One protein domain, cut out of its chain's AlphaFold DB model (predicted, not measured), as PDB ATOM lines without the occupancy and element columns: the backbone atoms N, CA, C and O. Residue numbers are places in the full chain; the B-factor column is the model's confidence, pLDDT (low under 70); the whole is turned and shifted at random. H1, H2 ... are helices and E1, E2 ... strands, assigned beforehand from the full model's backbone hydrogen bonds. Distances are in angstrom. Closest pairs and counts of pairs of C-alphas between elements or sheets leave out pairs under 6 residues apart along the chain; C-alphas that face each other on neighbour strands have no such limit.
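Overview. This is residues 278 to 351 of the 618 residues of an uncharacterized protein of Eimeria praecox (UniProt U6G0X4). A long hairpin of two strands, E1 and E2, has two short helices, H1 and H2, packed beside it, and from the hairpin's other end than its turn H3 leads away to H4, an arm whose residues 337 to 342 and 344 to 351 stick out. The 74 printed residues hold, in order, H1, H2, E1, E2, H3 and H4; the sheet, E1 - E2, is antiparallel and the class is mixed, helices and strands. The whole is loose, with a radius of gyration of the C-alphas of 14.5 A, and elongated, spanning 44 by 28 by 18 A.

Along the chain. Find C-alpha 280 at (22.221, -13.974, 30.249); there H1 begins and runs to residue 287. H2 follows, residues 291 to 299. Look next for E1, residues 304 to 310, 18.5 A long, and E2, residues 317 to 323, 19.0 A long. H3 is residues 326 to 335, and H4, residues 337 to 351, runs 21.4 A to C-alpha 351 at (22.114, -39.184, 33.084).

Arrangement. In the hairpin of E1 and E2, look at N 306 and O 321, 2.8 A apart, and N 308 and O 319, 2.9 A. Residues 278 to 279 pair antiparallel with residues 321 to 322 of E2. The closest C-alphas of H1 and E2, Gln 280 and Leu 320, are 5.9 A apart. H1 and H2 touch at Ala 284 and Glu 291, their closest C-alphas, 6.0 A apart, at a steep tilt of 67 degrees. H3 and H4 meet only through their link. Every O i to N i+4 pair is within hydrogen-bond range in H1, H2 and H3; in H4, 9 of 11 are.

Size, cuts and confidence. The farthest C-alphas, Gln 314 and Lys 341, are 45.2 A apart. The printed part has no cut, and no link is long. Look for pLDDT under 70 at residues 310 to 318, 323 to 343 and 345 to 350.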
ATOM      1  N   LEU A 278      15.240 -12.523  28.675       88.50
ATOM      2  CA  LEU A 278      15.866 -13.465  29.603       88.50
ATOM      3  C   LEU A 278      17.205 -12.892  30.063       88.50
ATOM      4  O   LEU A 278      17.927 -12.273  29.281       88.50
ATOM      5  N   SER A 279      17.564 -13.099  31.331       89.44
ATOM      6  CA  SER A 279      18.918 -12.768  31.784       89.44
ATOM      7  C   SER A 279      19.932 -13.687  31.106       89.44
ATOM      8  O   SER A 279      19.630 -14.845  30.812       89.44
ATOM      9  N   GLN A 280      21.150 -13.191  30.875       85.88
ATOM     10  CA  GLN A 280      22.221 -13.974  30.249       85.88
ATOM     11  C   GLN A 280      22.458 -15.325  30.944       85.88
ATOM     12  O   GLN A 280      22.596 -16.346  30.273       85.88
ATOM     13  N   GLN A 281      22.433 -15.350  32.279       85.94
ATOM     14  CA  GLN A 281      22.578 -16.578  33.068       85.94
ATOM     15  C   GLN A 281      21.399 -17.536  32.872       85.94
ATOM     16  O   GLN A 281      21.590 -18.745  32.759       85.94
ATOM     17  N   HIS A 282      20.177 -17.003  32.785       85.00
ATOM     18  CA  HIS A 282      18.998 -17.821  32.534       85.00
ATOM     19  C   HIS A 282      19.006 -18.389  31.110       85.00
ATOM     20  O   HIS A 282      18.699 -19.560  30.921       85.00
ATOM     21  N   ALA A 283      19.431 -17.609  30.113       85.69
ATOM     22  CA  ALA A 283      19.622 -18.106  28.753       85.69
ATOM     23  C   ALA A 283      20.712 -19.197  28.692       85.69
ATOM     24  O   ALA A 283      20.501 -20.240  28.075       85.69
ATOM     25  N   ALA A 284      21.843 -19.006  29.382       87.69
ATOM     26  CA  ALA A 284      22.910 -20.005  29.464       87.69
ATOM     27  C   ALA A 284      22.416 -21.328  30.073       87.69
ATOM     28  O   ALA A 284      22.671 -22.394  29.515       87.69
ATOM     29  N   ALA A 285      21.655 -21.259  31.169       84.94
ATOM     30  CA  ALA A 285      21.102 -22.433  31.838       84.94
ATOM     31  C   ALA A 285      20.018 -23.130  30.999       84.94
ATOM     32  O   ALA A 285      20.081 -24.341  30.785       84.94
ATOM     33  N   THR A 286      19.052 -22.370  30.478       85.56
ATOM     34  CA  THR A 286      17.906 -22.910  29.732       85.56
ATOM     35  C   THR A 286      18.331 -23.549  28.411       85.56
ATOM     36  O   THR A 286      17.774 -24.574  28.020       85.56
ATOM     37  N   TYR A 287      19.350 -22.995  27.745       84.06
ATOM     38  CA  TYR A 287      19.839 -23.502  26.460       84.06
ATOM     39  C   TYR A 287      21.157 -24.287  26.556       84.06
ATOM     40  O   TYR A 287      21.668 -24.735  25.530       84.06
ATOM     41  N   CYS A 288      21.697 -24.491  27.765       83.50
ATOM     42  CA  CYS A 288      22.986 -25.159  28.005       83.50
ATOM     43  C   CYS A 288      24.149 -24.553  27.190       83.50
ATOM     44  O   CYS A 288      25.018 -25.271  26.691       83.50
ATOM     45  N   LEU A 289      24.154 -23.227  27.031       85.88
ATOM     46  CA  LEU A 289      25.184 -22.495  26.293       85.88
ATOM     47  C   LEU A 289      26.270 -21.998  27.253       85.88
ATOM     48  O   LEU A 289      25.978 -21.571  28.368       85.88
ATOM     49  N   LYS A 290      27.534 -22.011  26.812       88.00
ATOM     50  CA  LYS A 290      28.619 -21.354  27.555       88.00
ATOM     51  C   LYS A 290      28.389 -19.840  27.539       88.00
ATOM     52  O   LYS A 290      28.120 -19.277  26.478       88.00
ATOM     53  N   GLU A 291      28.563 -19.171  28.679       85.06
ATOM     54  CA  GLU A 291      28.415 -17.708  28.772       85.06
ATOM     55  C   GLU A 291      29.305 -16.961  27.773       85.06
ATOM     56  O   GLU A 291      28.895 -15.937  27.235       85.06
ATOM     57  N   GLN A 292      30.498 -17.491  27.492       88.62
ATOM     58  CA  GLN A 292      31.437 -16.909  26.535       88.62
ATOM     59  C   GLN A 292      30.869 -16.869  25.109       88.62
ATOM     60  O   GLN A 292      30.990 -15.848  24.445       88.62
ATOM     61  N   LEU A 293      30.143 -17.910  24.690       88.06
ATOM     62  CA  LEU A 293      29.495 -17.946  23.378       88.06
ATOM     63  C   LEU A 293      28.358 -16.919  23.295       88.06
ATOM     64  O   LEU A 293      28.209 -16.239  22.289       88.06
ATOM     65  N   LEU A 294      27.600 -16.734  24.382       88.94
ATOM     66  CA  LEU A 294      26.587 -15.675  24.452       88.94
ATOM     67  C   LEU A 294      27.208 -14.269  24.383       88.94
ATOM     68  O   LEU A 294      26.612 -13.382  23.778       88.94
ATOM     69  N   LYS A 295      28.397 -14.063  24.970       88.69
ATOM     70  CA  LYS A 295      29.138 -12.791  24.877       88.69
ATOM     71  C   LYS A 295      29.667 -12.539  23.468       88.69
ATOM     72  O   LYS A 295      29.535 -11.422  22.984       88.69
ATOM     73  N   GLU A 296      30.228 -13.552  22.813       89.00
ATOM     74  CA  GLU A 296      30.738 -13.453  21.438       89.00
ATOM     75  C   GLU A 296      29.609 -13.180  20.436       89.00
ATOM     76  O   GLU A 296      29.747 -12.320  19.573       89.00
ATOM     77  N   GLU A 297      28.458 -13.838  20.589       85.88
ATOM     78  CA  GLU A 297      27.279 -13.617  19.741       85.88
ATOM     79  C   GLU A 297      26.635 -12.237  19.962       85.88
ATOM     80  O   GLU A 297      26.196 -11.592  19.005       85.88
ATOM     81  N   ALA A 298      26.610 -11.752  21.209       86.25
ATOM     82  CA  ALA A 298      26.181 -10.389  21.519       86.25
ATOM     83  C   ALA A 298      27.170  -9.342  20.976       86.25
ATOM     84  O   ALA A 298      26.748  -8.359  20.371       86.25
ATOM     85  N   ALA A 299      28.481  -9.577  21.108       87.75
ATOM     86  CA  ALA A 299      29.526  -8.721  20.542       87.75
ATOM     87  C   ALA A 299      29.504  -8.714  19.004       87.75
ATOM     88  O   ALA A 299      29.762  -7.684  18.387       87.75
ATOM     89  N   ALA A 300      29.128  -9.834  18.385       86.00
ATOM     90  CA  ALA A 300      28.908  -9.943  16.946       86.00
ATOM     91  C   ALA A 300      27.591  -9.294  16.472       86.00
ATOM     92  O   ALA A 300      27.261  -9.387  15.289       86.00
ATOM     93  N   GLY A 301      26.815  -8.677  17.373       85.62
ATOM     94  CA  GLY A 301      25.558  -7.990  17.063       85.62
ATOM     95  C   GLY A 301      24.408  -8.920  16.669       85.62
ATOM     96  O   GLY A 301      23.366  -8.449  16.215       85.62
ATOM     97  N   ARG A 302      24.578 -10.241  16.827       85.56
ATOM     98  CA  ARG A 302      23.558 -11.235  16.466       85.56
ATOM     99  C   ARG A 302      22.500 -11.401  17.549       85.56
ATOM    100  O   ARG A 302      21.375 -11.760  17.222       85.56
ATOM    101  N   LEU A 303      22.830 -11.084  18.801       85.88
ATOM    102  CA  LEU A 303      21.879 -11.018  19.910       85.88
ATOM    103  C   LEU A 303      21.644  -9.563  20.320       85.88
ATOM    104  O   LEU A 303      22.591  -8.829  20.595       85.88
ATOM    105  N   GLN A 304      20.376  -9.153  20.411       83.38
ATOM    106  CA  GLN A 304      20.041  -7.850  20.981       83.38
ATOM    107  C   GLN A 304      20.214  -7.888  22.501       83.38
ATOM    108  O   GLN A 304      19.538  -8.640  23.210       83.38
ATOM    109  N   GLN A 305      21.130  -7.055  22.990       86.69
ATOM    110  CA  GLN A 305      21.471  -6.930  24.398       86.69
ATOM    111  C   GLN A 305      20.926  -5.617  24.963       86.69
ATOM    112  O   GLN A 305      21.259  -4.537  24.480       86.69
ATOM    113  N   LEU A 306      20.142  -5.709  26.035       86.00
ATOM    114  CA  LEU A 306      19.745  -4.573  26.854       86.00
ATOM    115  C   LEU A 306      20.529  -4.623  28.165       86.00
ATOM    116  O   LEU A 306      20.368  -5.533  28.979       86.00
ATOM    117  N   GLN A 307      21.419  -3.651  28.354       84.19
ATOM    118  CA  GLN A 307      22.167  -3.509  29.595       84.19
ATOM    119  C   GLN A 307      21.316  -2.718  30.587       84.19
ATOM    120  O   GLN A 307      21.106  -1.518  30.423       84.19
ATOM    121  N   GLN A 308      20.812  -3.399  31.613       75.44
ATOM    122  CA  GLN A 308      20.077  -2.767  32.696       75.44
ATOM    123  C   GLN A 308      20.989  -2.658  33.916       75.44
ATOM    124  O   GLN A 308      21.475  -3.655  34.452       75.44
ATOM    125  N   VAL A 309      21.238  -1.429  34.365       71.25
ATOM    126  CA  VAL A 309      21.968  -1.187  35.609       71.25
ATOM    127  C   VAL A 309      21.022  -1.445  36.776       71.25
ATOM    128  O   VAL A 309      20.093  -0.673  37.016       71.25
ATOM    129  N   LEU A 310      21.249  -2.540  37.501       56.72
ATOM    130  CA  LEU A 310      20.560  -2.784  38.762       56.72
ATOM    131  C   LEU A 310      21.250  -1.979  39.863       56.72
ATOM    132  O   LEU A 310      22.349  -2.309  40.302       56.72
ATOM    133  N   LEU A 311      20.584  -0.923  40.333       46.81
ATOM    134  CA  LEU A 311      20.966  -0.202  41.547       46.81
ATOM    135  C   LEU A 311      20.525  -1.006  42.774       46.81
ATOM    136  O   LEU A 311      19.561  -0.657  43.455       46.81
ATOM    137  N   GLN A 312      21.220  -2.106  43.054       41.88
ATOM    138  CA  GLN A 312      21.065  -2.826  44.312       41.88
ATOM    139  C   GLN A 312      22.356  -2.673  45.125       41.88
ATOM    140  O   GLN A 312      23.382  -3.235  44.776       41.88
ATOM    141  N   GLN A 313      22.290  -1.870  46.196       44.56
ATOM    142  CA  GLN A 313      23.363  -1.638  47.177       44.56
ATOM    143  C   GLN A 313      24.757  -1.316  46.599       44.56
ATOM    144  O   GLN A 313      25.615  -2.186  46.555       44.56
ATOM    145  N   GLN A 314      24.988  -0.043  46.243       42.00
ATOM    146  CA  GLN A 314      26.287   0.621  45.971       42.00
ATOM    147  C   GLN A 314      27.307  -0.046  45.019       42.00
ATOM    148  O   GLN A 314      28.285   0.603  44.658       42.00
ATOM    149  N   GLN A 315      27.090  -1.265  44.532       38.72
ATOM    150  CA  GLN A 315      27.875  -1.865  43.463       38.72
ATOM    151  C   GLN A 315      27.019  -1.932  42.206       38.72
ATOM    152  O   GLN A 315      26.008  -2.626  42.135       38.72
ATOM    153  N   VAL A 316      27.432  -1.158  41.206       51.44
ATOM    154  CA  VAL A 316      26.830  -1.151  39.876       51.44
ATOM    155  C   VAL A 316      27.265  -2.433  39.170       51.44
ATOM    156  O   VAL A 316      28.313  -2.466  38.529       51.44
ATOM    157  N   LEU A 317      26.489  -3.512  39.306       61.47
ATOM    158  CA  LEU A 317      26.636  -4.670  38.426       61.47
ATOM    159  C   LEU A 317      25.718  -4.486  37.209       61.47
ATOM    160  O   LEU A 317      24.495  -4.418  37.371       61.47
ATOM    161  N   PRO A 318      26.270  -4.405  35.984       58.22
ATOM    162  CA  PRO A 318      25.450  -4.374  34.786       58.22
ATOM    163  C   PRO A 318      24.783  -5.741  34.601       58.22
ATOM    164  O   PRO A 318      25.454  -6.736  34.326       58.22
ATOM    165  N   LEU A 319      23.456  -5.794  34.740       72.19
ATOM    166  CA  LEU A 319      22.687  -6.975  34.373       72.19
ATOM    167  C   LEU A 319      22.424  -6.934  32.869       72.19
ATOM    168  O   LEU A 319      21.936  -5.948  32.315       72.19
ATOM    169  N   LEU A 320      22.760  -8.031  32.207       75.06
ATOM    170  CA  LEU A 320      22.697  -8.166  30.764       75.06
ATOM    171  C   LEU A 320      21.454  -8.991  30.409       75.06
ATOM    172  O   LEU A 320      21.403 -10.201  30.658       75.06
ATOM    173  N   LEU A 321      20.423  -8.315  29.902       73.75
ATOM    174  CA  LEU A 321      19.192  -8.937  29.420       73.75
ATOM    175  C   LEU A 321      19.322  -9.161  27.913       73.75
ATOM    176  O   LEU A 321      19.634  -8.237  27.165       73.75
ATOM    177  N   LEU A 322      19.098 -10.392  27.464       71.00
ATOM    178  CA  LEU A 322      19.140 -10.760  26.052       71.00
ATOM    179  C   LEU A 322      17.706 -10.926  25.542       71.00
ATOM    180  O   LEU A 322      16.917 -11.679  26.126       71.00
ATOM    181  N   LEU A 323      17.370 -10.232  24.450       69.81
ATOM    182  CA  LEU A 323      16.143 -10.499  23.706       69.81
ATOM    183  C   LEU A 323      16.428 -11.642  22.740       69.81
ATOM    184  O   LEU A 323      17.007 -11.455  21.671       69.81
ATOM    185  N   LEU A 324      16.016 -12.843  23.117       62.78
ATOM    186  CA  LEU A 324      16.045 -13.984  22.215       62.78
ATOM    187  C   LEU A 324      14.741 -13.989  21.426       62.78
ATOM    188  O   LEU A 324      13.727 -14.528  21.868       62.78
ATOM    189  N   GLN A 325      14.757 -13.360  20.250       65.81
ATOM    190  CA  GLN A 325      13.638 -13.489  19.326       65.81
ATOM    191  C   GLN A 325      13.555 -14.958  18.883       65.81
ATOM    192  O   GLN A 325      14.562 -15.556  18.495       65.81
ATOM    193  N   GLN A 326      12.363 -15.557  18.939       59.75
ATOM    194  CA  GLN A 326      12.157 -16.989  18.674       59.75
ATOM    195  C   GLN A 326      12.757 -17.440  17.324       59.75
ATOM    196  O   GLN A 326      13.291 -18.545  17.226       59.75
ATOM    197  N   GLN A 327      12.752 -16.568  16.305       55.03
ATOM    198  CA  GLN A 327      13.386 -16.837  15.009       55.03
ATOM    199  C   GLN A 327      14.919 -16.936  15.080       55.03
ATOM    200  O   GLN A 327      15.495 -17.793  14.412       55.03
ATOM    201  N   GLN A 328      15.589 -16.135  15.913       62.78
ATOM    202  CA  GLN A 328      17.042 -16.213  16.107       62.78
ATOM    203  C   GLN A 328      17.445 -17.442  16.922       62.78
ATOM    204  O   GLN A 328      18.454 -18.063  16.610       62.78
ATOM    205  N   VAL A 329      16.635 -17.861  17.902       63.78
ATOM    206  CA  VAL A 329      16.844 -19.135  18.620       63.78
ATOM    207  C   VAL A 329      16.734 -20.314  17.660       63.78
ATOM    208  O   VAL A 329      17.538 -21.239  17.729       63.78
ATOM    209  N   LEU A 330      15.770 -20.271  16.735       58.28
ATOM    210  CA  LEU A 330      15.601 -21.305  15.719       58.28
ATOM    211  C   LEU A 330      16.771 -21.317  14.723       58.28
ATOM    212  O   LEU A 330      17.241 -22.394  14.367       58.28
ATOM    213  N   LEU A 331      17.274 -20.142  14.322       65.62
ATOM    214  CA  LEU A 331      18.451 -19.993  13.456       65.62
ATOM    215  C   LEU A 331      19.735 -20.476  14.153       65.62
ATOM    216  O   LEU A 331      20.520 -21.208  13.554       65.62
ATOM    217  N   LEU A 332      19.914 -20.142  15.436       65.94
ATOM    218  CA  LEU A 332      21.034 -20.596  16.262       65.94
ATOM    219  C   LEU A 332      20.963 -22.117  16.476       65.94
ATOM    220  O   LEU A 332      21.952 -22.811  16.275       65.94
ATOM    221  N   LEU A 333      19.784 -22.673  16.781       66.50
ATOM    222  CA  LEU A 333      19.558 -24.125  16.861       66.50
ATOM    223  C   LEU A 333      19.773 -24.833  15.514       66.50
ATOM    224  O   LEU A 333      20.244 -25.972  15.490       66.50
ATOM    225  N   LEU A 334      19.452 -24.177  14.396       66.94
ATOM    226  CA  LEU A 334      19.701 -24.679  13.042       66.94
ATOM    227  C   LEU A 334      21.197 -24.691  12.699       66.94
ATOM    228  O   LEU A 334      21.664 -25.682  12.135       66.94
ATOM    229  N   LEU A 335      21.944 -23.658  13.093       66.50
ATOM    230  CA  LEU A 335      23.404 -23.576  12.947       66.50
ATOM    231  C   LEU A 335      24.144 -24.524  13.909       66.50
ATOM    232  O   LEU A 335      25.197 -25.056  13.570       66.50
ATOM    233  N   LEU A 336      23.553 -24.832  15.068       66.00
ATOM    234  CA  LEU A 336      24.075 -25.772  16.069       66.00
ATOM    235  C   LEU A 336      23.671 -27.241  15.812       66.00
ATOM    236  O   LEU A 336      23.966 -28.120  16.626       66.00
ATOM    237  N   LYS A 337      23.039 -27.570  14.676       60.97
ATOM    238  CA  LYS A 337      22.720 -28.961  14.291       60.97
ATOM    239  C   LYS A 337      23.893 -29.956  14.407       60.97
ATOM    240  O   LYS A 337      23.643 -31.045  14.935       60.97
ATOM    241  N   PRO A 338      25.148 -29.648  14.016       59.62
ATOM    242  CA  PRO A 338      26.272 -30.564  14.248       59.62
ATOM    243  C   PRO A 338      26.599 -30.761  15.741       59.62
ATOM    244  O   PRO A 338      27.040 -31.839  16.138       59.62
ATOM    245  N   LEU A 339      26.293 -29.781  16.598       54.88
ATOM    246  CA  LEU A 339      26.451 -29.872  18.054       54.88
ATOM    247  C   LEU A 339      25.307 -30.632  18.738       54.88
ATOM    248  O   LEU A 339      25.526 -31.221  19.792       54.88
ATOM    249  N   SER A 340      24.125 -30.736  18.122       56.06
ATOM    250  CA  SER A 340      22.993 -31.500  18.679       56.06
ATOM    251  C   SER A 340      23.297 -32.995  18.882       56.06
ATOM    252  O   SER A 340      22.795 -33.609  19.827       56.06
ATOM    253  N   LYS A 341      24.168 -33.582  18.046       60.59
ATOM    254  CA  LYS A 341      24.649 -34.964  18.216       60.59
ATOM    255  C   LYS A 341      25.573 -35.090  19.435       60.59
ATOM    256  O   LYS A 341      25.418 -36.025  20.217       60.59
ATOM    257  N   ARG A 342      26.460 -34.110  19.649       59.19
ATOM    258  CA  ARG A 342      27.343 -34.036  20.832       59.19
ATOM    259  C   ARG A 342      26.559 -33.742  22.115       59.19
ATOM    260  O   ARG A 342      26.841 -34.334  23.150       59.19
ATOM    261  N   LEU A 343      25.515 -32.915  22.041       53.69
ATOM    262  CA  LEU A 343      24.644 -32.600  23.175       53.69
ATOM    263  C   LEU A 343      23.828 -33.824  23.625       53.69
ATOM    264  O   LEU A 343      23.726 -34.085  24.819       53.69
ATOM    265  N   LYS A 344      23.304 -34.631  22.689       70.31
ATOM    266  CA  LYS A 344      22.630 -35.900  23.025       70.31
ATOM    267  C   LYS A 344      23.571 -36.883  23.732       70.31
ATOM    268  O   LYS A 344      23.151 -37.526  24.692       70.31
ATOM    269  N   ALA A 345      24.838 -36.948  23.315       60.81
ATOM    270  CA  ALA A 345      25.858 -37.749  23.992       60.81
ATOM    271  C   ALA A 345      26.186 -37.205  25.398       60.81
ATOM    272  O   ALA A 345      26.239 -37.975  26.356       60.81
ATOM    273  N   ALA A 346      26.305 -35.884  25.559       52.34
ATOM    274  CA  ALA A 346      26.568 -35.242  26.851       52.34
ATOM    275  C   ALA A 346      25.398 -35.384  27.845       52.34
ATOM    276  O   ALA A 346      25.609 -35.626  29.036       52.34
ATOM    277  N   VAL A 347      24.151 -35.304  27.368       65.00
ATOM    278  CA  VAL A 347      22.948 -35.539  28.188       65.00
ATOM    279  C   VAL A 347      22.838 -37.014  28.589       65.00
ATOM    280  O   VAL A 347      22.491 -37.312  29.733       65.00
ATOM    281  N   ALA A 348      23.189 -37.949  27.699       69.50
ATOM    282  CA  ALA A 348      23.270 -39.369  28.037       69.50
ATOM    283  C   ALA A 348      24.369 -39.652  29.081       69.50
ATOM    284  O   ALA A 348      24.126 -40.387  30.039       69.50
ATOM    285  N   ALA A 349      25.537 -39.012  28.956       61.00
ATOM    286  CA  ALA A 349      26.625 -39.104  29.931       61.00
ATOM    287  C   ALA A 349      26.230 -38.522  31.300       61.00
ATOM    288  O   ALA A 349      26.471 -39.148  32.331       61.00
ATOM    289  N   SER A 350      25.534 -37.382  31.313       56.56
ATOM    290  CA  SER A 350      25.051 -36.739  32.543       56.56
ATOM    291  C   SER A 350      23.987 -37.580  33.257       56.56
ATOM    292  O   SER A 350      24.041 -37.745  34.475       56.56
ATOM    293  N   ARG A 351      23.063 -38.209  32.512       73.88
ATOM    294  CA  ARG A 351      22.114 -39.184  33.084       73.88
ATOM    295  C   ARG A 351      22.830 -40.417  33.639       73.88
ATOM    296  O   ARG A 351      22.510 -40.862  34.737       73.88
TER     297      ARG A 351